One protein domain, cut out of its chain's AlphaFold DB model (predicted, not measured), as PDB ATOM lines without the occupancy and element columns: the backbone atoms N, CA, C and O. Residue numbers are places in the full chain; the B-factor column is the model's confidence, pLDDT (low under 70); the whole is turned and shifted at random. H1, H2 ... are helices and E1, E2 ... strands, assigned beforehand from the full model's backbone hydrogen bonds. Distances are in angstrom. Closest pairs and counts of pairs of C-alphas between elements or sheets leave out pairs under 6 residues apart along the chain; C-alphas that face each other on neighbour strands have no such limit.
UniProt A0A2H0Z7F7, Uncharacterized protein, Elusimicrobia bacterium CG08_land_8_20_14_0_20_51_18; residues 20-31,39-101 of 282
ATOM      1  N   ASP A  20     126.460  11.894   8.419       84.88
ATOM      2  CA  ASP A  20     127.501  12.859   8.733       84.88
ATOM      3  C   ASP A  20     126.991  14.142   8.066       84.88
ATOM      4  O   ASP A  20     127.026  14.274   6.835       84.88
ATOM      5  N   GLU A  21     126.325  15.006   8.840       93.38
ATOM      6  CA  GLU A  21     125.753  16.259   8.339       93.38
ATOM      7  C   GLU A  21     126.829  17.101   7.630       93.38
ATOM      8  O   GLU A  21     126.548  17.795   6.642       93.38
ATOM      9  N   ALA A  22     128.085  16.960   8.053       93.06
ATOM     10  CA  ALA A  22     129.249  17.530   7.403       93.06
ATOM     11  C   ALA A  22     129.507  16.970   5.989       93.06
ATOM     12  O   ALA A  22     129.877  17.741   5.098       93.06
ATOM     13  N   GLU A  23     129.280  15.683   5.721       94.06
ATOM     14  CA  GLU A  23     129.377  15.120   4.363       94.06
ATOM     15  C   GLU A  23     128.219  15.583   3.459       94.06
ATOM     16  O   GLU A  23     128.460  15.964   2.310       94.06
ATOM     17  N   PHE A  24     126.985  15.683   3.977       95.12
ATOM     18  CA  PHE A  24     125.869  16.284   3.221       95.12
ATOM     19  C   PHE A  24     126.130  17.747   2.859       95.12
ATOM     20  O   PHE A  24     125.727  18.223   1.790       95.12
ATOM     21  N   TYR A  25     126.809  18.480   3.739       96.69
ATOM     22  CA  TYR A  25     127.263  19.829   3.446       96.69
ATOM     23  C   TYR A  25     128.300  19.857   2.315       96.69
ATOM     24  O   TYR A  25     128.172  20.657   1.387       96.69
ATOM     25  N   LEU A  26     129.308  18.980   2.352       96.62
ATOM     26  CA  LEU A  26     130.359  18.932   1.331       96.62
ATOM     27  C   LEU A  26     129.825  18.527  -0.049       96.62
ATOM     28  O   LEU A  26     130.246  19.107  -1.054       96.62
ATOM     29  N   GLU A  27     128.884  17.583  -0.107       96.38
ATOM     30  CA  GLU A  27     128.215  17.197  -1.352       96.38
ATOM     31  C   GLU A  27     127.434  18.376  -1.946       96.38
ATOM     32  O   GLU A  27     127.674  18.762  -3.095       96.38
ATOM     33  N   ALA A  28     126.581  19.019  -1.141       97.00
ATOM     34  CA  ALA A  28     125.807  20.180  -1.574       97.00
ATOM     35  C   ALA A  28     126.711  21.355  -1.990       97.00
ATOM     36  O   ALA A  28     126.403  22.083  -2.939       97.00
ATOM     37  N   LEU A  29     127.844  21.552  -1.302       97.62
ATOM     38  CA  LEU A  29     128.791  22.616  -1.627       97.62
ATOM     39  C   LEU A  29     129.444  22.349  -2.983       97.62
ATOM     40  O   LEU A  29     129.522  23.247  -3.822       97.62
ATOM     41  N   SER A  30     129.875  21.108  -3.209       97.44
ATOM     42  CA  SER A  30     130.442  20.677  -4.484       97.44
ATOM     43  C   SER A  30     129.444  20.860  -5.630       97.44
ATOM     44  O   SER A  30     129.811  21.387  -6.683       97.44
ATOM     45  N   GLU A  31     128.175  20.490  -5.433       97.12
ATOM     46  CA  GLU A  31     127.120  20.702  -6.428       97.12
ATOM     47  C   GLU A  31     126.945  22.192  -6.753       97.12
ATOM     48  O   GLU A  31     126.964  22.582  -7.925       97.12
ATOM     49  N   ASN A  39     121.150  28.055  -8.987       96.56
ATOM     50  CA  ASN A  39     120.221  27.264  -8.181       96.56
ATOM     51  C   ASN A  39     120.041  27.918  -6.807       96.56
ATOM     52  O   ASN A  39     120.878  28.719  -6.394       96.56
ATOM     53  N   SER A  40     118.950  27.581  -6.114       97.75
ATOM     54  CA  SER A  40     118.760  28.001  -4.720       97.75
ATOM     55  C   SER A  40     119.888  27.443  -3.852       97.75
ATOM     56  O   SER A  40     120.269  26.283  -4.013       97.75
ATOM     57  N   LEU A  41     120.398  28.253  -2.926       98.38
ATOM     58  CA  LEU A  41     121.413  27.837  -1.956       98.38
ATOM     59  C   LEU A  41     120.804  27.466  -0.601       98.38
ATOM     60  O   LEU A  41     121.540  27.231   0.353       98.38
ATOM     61  N   GLU A  42     119.477  27.416  -0.498       97.44
ATOM     62  CA  GLU A  42     118.766  27.153   0.755       97.44
ATOM     63  C   GLU A  42     119.137  25.797   1.364       97.44
ATOM     64  O   GLU A  42     119.546  25.750   2.518       97.44
ATOM     65  N   VAL A  43     119.121  24.716   0.572       96.56
ATOM     66  CA  VAL A  43     119.512  23.372   1.045       96.56
ATOM     67  C   VAL A  43     120.972  23.343   1.497       96.56
ATOM     68  O   VAL A  43     121.276  22.837   2.573       96.56
ATOM     69  N   LEU A  44     121.874  23.939   0.710       97.44
ATOM     70  CA  LEU A  44     123.288  24.040   1.070       97.44
ATOM     71  C   LEU A  44     123.473  24.792   2.395       97.44
ATOM     72  O   LEU A  44     124.252  24.364   3.241       97.44
ATOM     73  N   TYR A  45     122.776  25.913   2.576       97.19
ATOM     74  CA  TYR A  45     122.879  26.713   3.793       97.19
ATOM     75  C   TYR A  45     122.318  25.979   5.015       97.19
ATOM     76  O   TYR A  45     122.956  25.997   6.065       97.19
ATOM     77  N   SER A  46     121.193  25.275   4.877       94.94
ATOM     78  CA  SER A  46     120.655  24.423   5.944       94.94
ATOM     79  C   SER A  46     121.630  23.307   6.328       94.94
ATOM     80  O   SER A  46     121.907  23.128   7.513       94.94
ATOM     81  N   ASN A  47     122.238  22.625   5.352       95.88
ATOM     82  CA  ASN A  47     123.266  21.616   5.626       95.88
ATOM     83  C   ASN A  47     124.498  22.232   6.304       95.88
ATOM     84  O   ASN A  47     125.087  21.616   7.182       95.88
ATOM     85  N   ALA A  48     124.874  23.462   5.945       96.19
ATOM     86  CA  ALA A  48     125.992  24.165   6.571       96.19
ATOM     87  C   ALA A  48     125.737  24.490   8.050       96.19
ATOM     88  O   ALA A  48     126.662  24.419   8.856       96.19
ATOM     89  N   LEU A  49     124.498  24.853   8.406       93.88
ATOM     90  CA  LEU A  49     124.104  25.090   9.796       93.88
ATOM     91  C   LEU A  49     124.209  23.801  10.622       93.88
ATOM     92  O   LEU A  49     124.816  23.825  11.689       93.88
ATOM     93  N   LEU A  50     123.691  22.687  10.096       94.06
ATOM     94  CA  LEU A  50     123.759  21.376  10.751       94.06
ATOM     95  C   LEU A  50     125.204  20.877  10.884       94.06
ATOM     96  O   LEU A  50     125.625  20.492  11.970       94.06
ATOM     97  N   ALA A  51     125.999  20.984   9.817       95.19
ATOM     98  CA  ALA A  51     127.416  20.634   9.838       95.19
ATOM     99  C   ALA A  51     128.208  21.485  10.844       95.19
ATOM    100  O   ALA A  51     129.105  20.985  11.513       95.19
ATOM    101  N   ALA A  52     127.902  22.781  10.977       94.25
ATOM    102  CA  ALA A  52     128.548  23.617  11.987       94.25
ATOM    103  C   ALA A  52     128.214  23.147  13.415       94.25
ATOM    104  O   ALA A  52     129.096  23.121  14.272       94.25
ATOM    105  N   GLU A  53     126.969  22.757  13.679       92.38
ATOM    106  CA  GLU A  53     126.576  22.209  14.979       92.38
ATOM    107  C   GLU A  53     127.294  20.881  15.278       92.38
ATOM    108  O   GLU A  53     127.949  20.762  16.318       92.38
ATOM    109  N   GLU A  54     127.252  19.931  14.340       93.56
ATOM    110  CA  GLU A  54     127.907  18.623  14.448       93.56
ATOM    111  C   GLU A  54     129.415  18.776  14.697       93.56
ATOM    112  O   GLU A  54     129.919  18.389  15.758       93.56
ATOM    113  N   LEU A  55     130.127  19.443  13.781       92.38
ATOM    114  CA  LEU A  55     131.580  19.628  13.858       92.38
ATOM    115  C   LEU A  55     131.997  20.421  15.103       92.38
ATOM    116  O   LEU A  55     133.079  20.200  15.651       92.38
ATOM    117  N   GLY A  56     131.153  21.357  15.548       92.25
ATOM    118  CA  GLY A  56     131.366  22.122  16.773       92.25
ATOM    119  C   GLY A  56     131.314  21.266  18.038       92.25
ATOM    120  O   GLY A  56     131.975  21.601  19.022       92.25
ATOM    121  N   SER A  57     130.554  20.170  18.005       89.25
ATOM    122  CA  SER A  57     130.392  19.233  19.120       89.25
ATOM    123  C   SER A  57     131.398  18.077  19.102       89.25
ATOM    124  O   SER A  57     131.787  17.589  20.165       89.25
ATOM    125  N   GLU A  58     131.840  17.652  17.916       90.25
ATOM    126  CA  GLU A  58     132.700  16.478  17.745       90.25
ATOM    127  C   GLU A  58     134.190  16.788  17.956       90.25
ATOM    128  O   GLU A  58     134.930  15.994  18.545       90.25
ATOM    129  N   TYR A  59     134.651  17.952  17.491       89.75
ATOM    130  CA  TYR A  59     136.072  18.288  17.473       89.75
ATOM    131  C   TYR A  59     136.526  19.086  18.703       89.75
ATOM    132  O   TYR A  59     135.867  20.020  19.157       89.75
ATOM    133  N   ASP A  60     137.743  18.805  19.193       92.31
ATOM    134  CA  ASP A  60     138.427  19.679  20.156       92.31
ATOM    135  C   ASP A  60     138.945  20.942  19.452       92.31
ATOM    136  O   ASP A  60     140.108  21.038  19.047       92.31
ATOM    137  N   LEU A  61     138.065  21.937  19.317       91.50
ATOM    138  CA  LEU A  61     138.362  23.215  18.665       91.50
ATOM    139  C   LEU A  61     139.404  24.068  19.410       91.50
ATOM    140  O   LEU A  61     139.799  25.118  18.909       91.50
ATOM    141  N   LYS A  62     139.891  23.641  20.584       92.31
ATOM    142  CA  LYS A  62     141.031  24.282  21.263       92.31
ATOM    143  C   LYS A  62     142.370  23.784  20.733       92.31
ATOM    144  O   LYS A  62     143.395  24.414  20.985       92.31
ATOM    145  N   ASN A  63     142.386  22.671  19.999       93.31
ATOM    146  CA  ASN A  63     143.585  22.131  19.382       93.31
ATOM    147  C   ASN A  63     143.866  22.837  18.037       93.31
ATOM    148  O   ASN A  63     143.134  22.631  17.064       93.31
ATOM    149  N   PRO A  64     144.963  23.614  17.909       92.50
ATOM    150  CA  PRO A  64     145.267  24.332  16.670       92.50
ATOM    151  C   PRO A  64     145.522  23.416  15.465       92.50
ATOM    152  O   PRO A  64     145.339  23.840  14.324       92.50
ATOM    153  N   GLY A  65     145.963  22.174  15.701       91.62
ATOM    154  CA  GLY A  65     146.149  21.172  14.651       91.62
ATOM    155  C   GLY A  65     144.820  20.759  14.025       91.62
ATOM    156  O   GLY A  65     144.695  20.791  12.803       91.62
ATOM    157  N   VAL A  66     143.823  20.484  14.871       90.50
ATOM    158  CA  VAL A  66     142.452  20.151  14.459       90.50
ATOM    159  C   VAL A  66     141.818  21.322  13.714       90.50
ATOM    160  O   VAL A  66     141.351  21.147  12.594       90.50
ATOM    161  N   LEU A  67     141.891  22.538  14.272       90.56
ATOM    162  CA  LEU A  67     141.362  23.742  13.619       90.56
ATOM    163  C   LEU A  67     141.919  23.932  12.206       90.56
ATOM    164  O   LEU A  67     141.174  24.251  11.278       90.56
ATOM    165  N   LYS A  68     143.233  23.743  12.034       90.94
ATOM    166  CA  LYS A  68     143.893  23.886  10.734       90.94
ATOM    167  C   LYS A  68     143.417  22.834   9.731       90.94
ATOM    168  O   LYS A  68     143.259  23.164   8.558       90.94
ATOM    169  N   GLU A  69     143.220  21.598  10.178       89.06
ATOM    170  CA  GLU A  69     142.732  20.496   9.347       89.06
ATOM    171  C   GLU A  69     141.300  20.761   8.862       89.06
ATOM    172  O   GLU A  69     141.057  20.831   7.654       89.06
ATOM    173  N   ILE A  70     140.372  21.009   9.789       92.38
ATOM    174  CA  ILE A  70     138.946  21.142   9.465       92.38
ATOM    175  C   ILE A  70     138.631  22.441   8.710       92.38
ATOM    176  O   ILE A  70     137.818  22.427   7.788       92.38
ATOM    177  N   SER A  71     139.330  23.547   8.997       91.38
ATOM    178  CA  SER A  71     139.109  24.825   8.293       91.38
ATOM    179  C   SER A  71     139.455  24.751   6.801       91.38
ATOM    180  O   SER A  71     138.940  25.533   6.004       91.38
ATOM    181  N   GLY A  72     140.346  23.831   6.410       89.81
ATOM    182  CA  GLY A  72     140.674  23.583   5.005       89.81
ATOM    183  C   GLY A  72     139.617  22.745   4.283       89.81
ATOM    184  O   GLY A  72     139.330  23.017   3.118       89.81
ATOM    185  N   LYS A  73     139.039  21.751   4.974       93.06
ATOM    186  CA  LYS A  73     138.024  20.836   4.424       93.06
ATOM    187  C   LYS A  73     136.665  21.533   4.292       93.06
ATOM    188  O   LYS A  73     136.076  21.533   3.215       93.06
ATOM    189  N   TYR A  74     136.206  22.197   5.350       95.94
ATOM    190  CA  TYR A  74     134.860  22.765   5.448       95.94
ATOM    191  C   TYR A  74     134.836  24.262   5.117       95.94
ATOM    192  O   TYR A  74     134.520  25.115   5.952       95.94
ATOM    193  N   ARG A  75     135.185  24.601   3.869       95.81
ATOM    194  CA  ARG A  75     135.079  25.980   3.354       95.81
ATOM    195  C   ARG A  75     133.670  26.509   3.586       95.81
ATOM    196  O   ARG A  75     132.730  25.761   3.394       95.81
ATOM    197  N   GLY A  76     133.520  27.779   3.954       95.56
ATOM    198  CA  GLY A  76     132.210  28.373   4.253       95.56
ATOM    199  C   GLY A  76     131.757  28.213   5.703       95.56
ATOM    200  O   GLY A  76     130.820  28.898   6.105       95.56
ATOM    201  N   LEU A  77     132.471  27.423   6.506       96.25
ATOM    202  CA  LEU A  77     132.352  27.414   7.960       96.25
ATOM    203  C   LEU A  77     133.525  28.174   8.598       96.25
ATOM    204  O   LEU A  77     134.620  28.270   8.037       96.25
ATOM    205  N   SER A  78     133.275  28.746   9.768       94.31
ATOM    206  CA  SER A  78     134.238  29.443  10.617       94.31
ATOM    207  C   SER A  78     134.345  28.704  11.944       94.31
ATOM    208  O   SER A  78     133.338  28.519  12.625       94.31
ATOM    209  N   PHE A  79     135.563  28.335  12.334       93.38
ATOM    210  CA  PHE A  79     135.838  27.600  13.567       93.38
ATOM    211  C   PHE A  79     136.561  28.487  14.578       93.38
ATOM    212  O   PHE A  79     137.467  29.248  14.230       93.38
ATOM    213  N   SER A  80     136.166  28.383  15.842       91.50
ATOM    214  CA  SER A  80     136.779  29.088  16.964       91.50
ATOM    215  C   SER A  80     136.705  28.236  18.228       91.50
ATOM    216  O   SER A  80     135.968  27.257  18.274       91.50
ATOM    217  N   GLU A  81     137.395  28.643  19.296       88.00
ATOM    218  CA  GLU A  81     137.254  27.982  20.605       88.00
ATOM    219  C   GLU A  81     135.806  27.987  21.133       88.00
ATOM    220  O   GLU A  81     135.476  27.189  22.005       88.00
ATOM    221  N   ALA A  82     134.956  28.890  20.627       85.81
ATOM    222  CA  ALA A  82     133.553  29.001  21.007       85.81
ATOM    223  C   ALA A  82     132.622  28.058  20.224       85.81
ATOM    224  O   ALA A  82     131.437  28.006  20.537       85.81
ATOM    225  N   GLY A  83     133.124  27.347  19.211       90.75
ATOM    226  CA  GLY A  83     132.312  26.505  18.332       90.75
ATOM    227  C   GLY A  83     132.597  26.744  16.851       90.75
ATOM    228  O   GLY A  83     133.459  27.552  16.476       90.75
ATOM    229  N   ALA A  84     131.838  26.048  16.009       92.81
ATOM    230  CA  ALA A  84     131.766  26.326  14.584       92.81
ATOM    231  C   ALA A  84     130.520  27.166  14.259       92.81
ATOM    232  O   ALA A  84     129.524  27.160  14.976       92.81
ATOM    233  N   SER A  85     130.600  27.941  13.184       93.19
ATOM    234  CA  SER A  85     129.532  28.828  12.720       93.19
ATOM    235  C   SER A  85     129.597  28.979  11.206       93.19
ATOM    236  O   SER A  85     130.646  28.759  10.600       93.19
ATOM    237  N   VAL A  86     128.499  29.383  10.578       94.25
ATOM    238  CA  VAL A  86     128.482  29.608   9.131       94.25
ATOM    239  C   VAL A  86     129.099  30.967   8.783       94.25
ATOM    240  O   VAL A  86     128.787  31.997   9.377       94.25
ATOM    241  N   ASN A  87     129.973  30.997   7.778       94.69
ATOM    242  CA  ASN A  87     130.575  32.223   7.266       94.69
ATOM    243  C   ASN A  87     129.654  32.891   6.229       94.69
ATOM    244  O   ASN A  87     129.735  32.614   5.034       94.69
ATOM    245  N   HIS A  88     128.796  33.813   6.664       93.69
ATOM    246  CA  HIS A  88     127.821  34.464   5.774       93.69
ATOM    247  C   HIS A  88     128.438  35.242   4.601       93.69
ATOM    248  O   HIS A  88     127.810  35.364   3.554       93.69
ATOM    249  N   ASP A  89     129.670  35.731   4.729       95.69
ATOM    250  CA  ASP A  89     130.378  36.429   3.651       95.69
ATOM    251  C   ASP A  89     130.813  35.461   2.534       95.69
ATOM    252  O   ASP A  89     130.737  35.782   1.345       95.69
ATOM    253  N   PHE A  90     131.192  34.231   2.895       96.81
ATOM    254  CA  PHE A  90     131.390  33.158   1.922       96.81
ATOM    255  C   PHE A  90     130.099  32.855   1.156       96.81
ATOM    256  O   PHE A  90     130.107  32.849  -0.076       96.81
ATOM    257  N   PHE A  91     128.997  32.660   1.880       97.31
ATOM    258  CA  PHE A  91     127.701  32.346   1.283       97.31
ATOM    259  C   PHE A  91     127.161  33.481   0.418       97.31
ATOM    260  O   PHE A  91     126.612  33.219  -0.647       97.31
ATOM    261  N   LEU A  92     127.391  34.738   0.801       97.62
ATOM    262  CA  LEU A  92     127.038  35.882  -0.030       97.62
ATOM    263  C   LEU A  92     127.792  35.861  -1.368       97.62
ATOM    264  O   LEU A  92     127.169  36.002  -2.417       97.62
ATOM    265  N   ARG A  93     129.112  35.630  -1.365       97.94
ATOM    266  CA  ARG A  93     129.883  35.515  -2.620       97.94
ATOM    267  C   ARG A  93     129.427  34.342  -3.482       97.94
ATOM    268  O   ARG A  93     129.378  34.453  -4.712       97.94
ATOM    269  N   LEU A  94     129.110  33.211  -2.851       97.88
ATOM    270  CA  LEU A  94     128.576  32.056  -3.560       97.88
ATOM    271  C   LEU A  94     127.202  32.386  -4.158       97.88
ATOM    272  O   LEU A  94     126.976  32.112  -5.330       97.88
ATOM    273  N   ALA A  95     126.326  33.073  -3.425       98.12
ATOM    274  CA  ALA A  95     125.023  33.509  -3.916       98.12
ATOM    275  C   ALA A  95     125.124  34.499  -5.084       98.12
ATOM    276  O   ALA A  95     124.413  34.357  -6.076       98.12
ATOM    277  N   GLU A  96     126.050  35.456  -5.029       97.94
ATOM    278  CA  GLU A  96     126.236  36.435  -6.107       97.94
ATOM    279  C   GLU A  96     126.695  35.782  -7.425       97.94
ATOM    280  O   GLU A  96     126.330  36.240  -8.517       97.94
ATOM    281  N   SER A  97     127.461  34.691  -7.331       97.38
ATOM    282  CA  SER A  97     128.003  33.967  -8.486       97.38
ATOM    283  C   SER A  97     127.107  32.819  -8.971       97.38
ATOM    284  O   SER A  97     126.909  32.676 -10.181       97.38
ATOM    285  N   ARG A  98     126.545  32.032  -8.048       97.75
ATOM    286  CA  ARG A  98     125.835  30.762  -8.292       97.75
ATOM    287  C   ARG A  98     124.396  30.730  -7.778       97.75
ATOM    288  O   ARG A  98     123.640  29.865  -8.205       97.75
ATOM    289  N   GLY A  99     124.009  31.646  -6.900       97.88
ATOM    290  CA  GLY A  99     122.673  31.678  -6.309       97.88
ATOM    291  C   GLY A  99     121.625  32.396  -7.159       97.88
ATOM    292  O   GLY A  99     121.908  33.081  -8.153       97.88
ATOM    293  N   LEU A 100     120.380  32.262  -6.722       98.56
ATOM    294  CA  LEU A 100     119.247  33.080  -7.122       98.56
ATOM    295  C   LEU A 100     119.320  34.474  -6.472       98.56
ATOM    296  O   LEU A 100     120.096  34.766  -5.555       98.56
ATOM    297  N   ASN A 101     118.452  35.371  -6.944       98.56
ATOM    298  CA  ASN A 101     118.322  36.711  -6.368       98.56
ATOM    299  C   ASN A 101     117.801  36.683  -4.920       98.56
ATOM    300  O   ASN A 101     118.114  37.598  -4.160       98.56
TER     301      ASN A 101
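What this domain is: This is residues 20 to 31 and 39 to 101 of the 282 residues of an uncharacterized protein of Elusimicrobia bacterium CG08_land_8_20_14_0_20_51_18 (UniProt A0A2H0Z7F7). A long helix, H2, runs as a spine through the domain, with the helix H1 slanting beside it and the two-strand hairpin E1 E2 packed on it, chiefly through E2. H3 packs on E1, and H4 runs on from the hairpin toward the end of the domain where H2 begins, close to H2 there. The printed part has 75 residues with four named helices and two named strands, in the order H1 H2 H3 E1 E2 H4; the sheet has the order E1 - E2 and is antiparallel, and the class is mostly helix. The whole is compact, with a radius of gyration of the C-alphas of 12.2 A, yet elongated, spanning 38 by 22 by 17 A.

How they stand to each other: H1, residues 21 to 31, touches H2, residues 42 to 58, with 20 pairs of C-alphas within 8 A; the closest are those of Ala 22 and Ala 51, 4.4 A apart. The two run opposite ways at a tilt of 36 degrees, only just steep. H3, residues 64 to 73, touches no helix; it is apart from H1, but only just, with a closest distance of 8.5 A. E1, residues 77 to 80, has its closest C-alpha to H3 at Phe 79, 6.7 A from that of Leu 67. E1 and E2, residues 83 to 86, form a hairpin, antiparallel at 154 degrees; N 78 and O 85 are 2.8 A apart and N 85 and O 78 are 2.9 A apart, both within hydrogen-bond range. Between H2 and E2 there are 14 pairs of C-alphas within 8 A, the closest being those of Gly 56 and Gly 83, 4.7 A apart. H4, residues 88 to 98, is close to but not clearly touching H2; the closest C-alphas are those of Tyr 45 and Phe 91, 7.8 A apart. Every O i to N i+4 pair is within hydrogen-bond range in H1, H2 and H4; in H3 it is 5 of 6.

Where its parts are: H1 begins at C-alpha 21, (125.753, 16.259, 8.339), and is 15.5 A long from first to last C-alpha. H2 is the longest helix, 24.4 A, and ends at C-alpha 58, (132.700, 16.478, 17.745). H3 and H4 are each 14.7 A long, and E1 and E2 are 10.2 A and 10.4 A. H4 ends at C-alpha 98, (125.835, 30.762, -8.292).

The domain as a whole: The two C-alphas farthest apart are those of Asn 63 and Asn 101, 38.9 A. Residues 32 to 38 are not printed, and C-alphas 31 and 39 across this cut are 9.7 A apart. The links that are printed whole are tight. The mean pLDDT of the printed part is 94.3, and no printed residue is under 70.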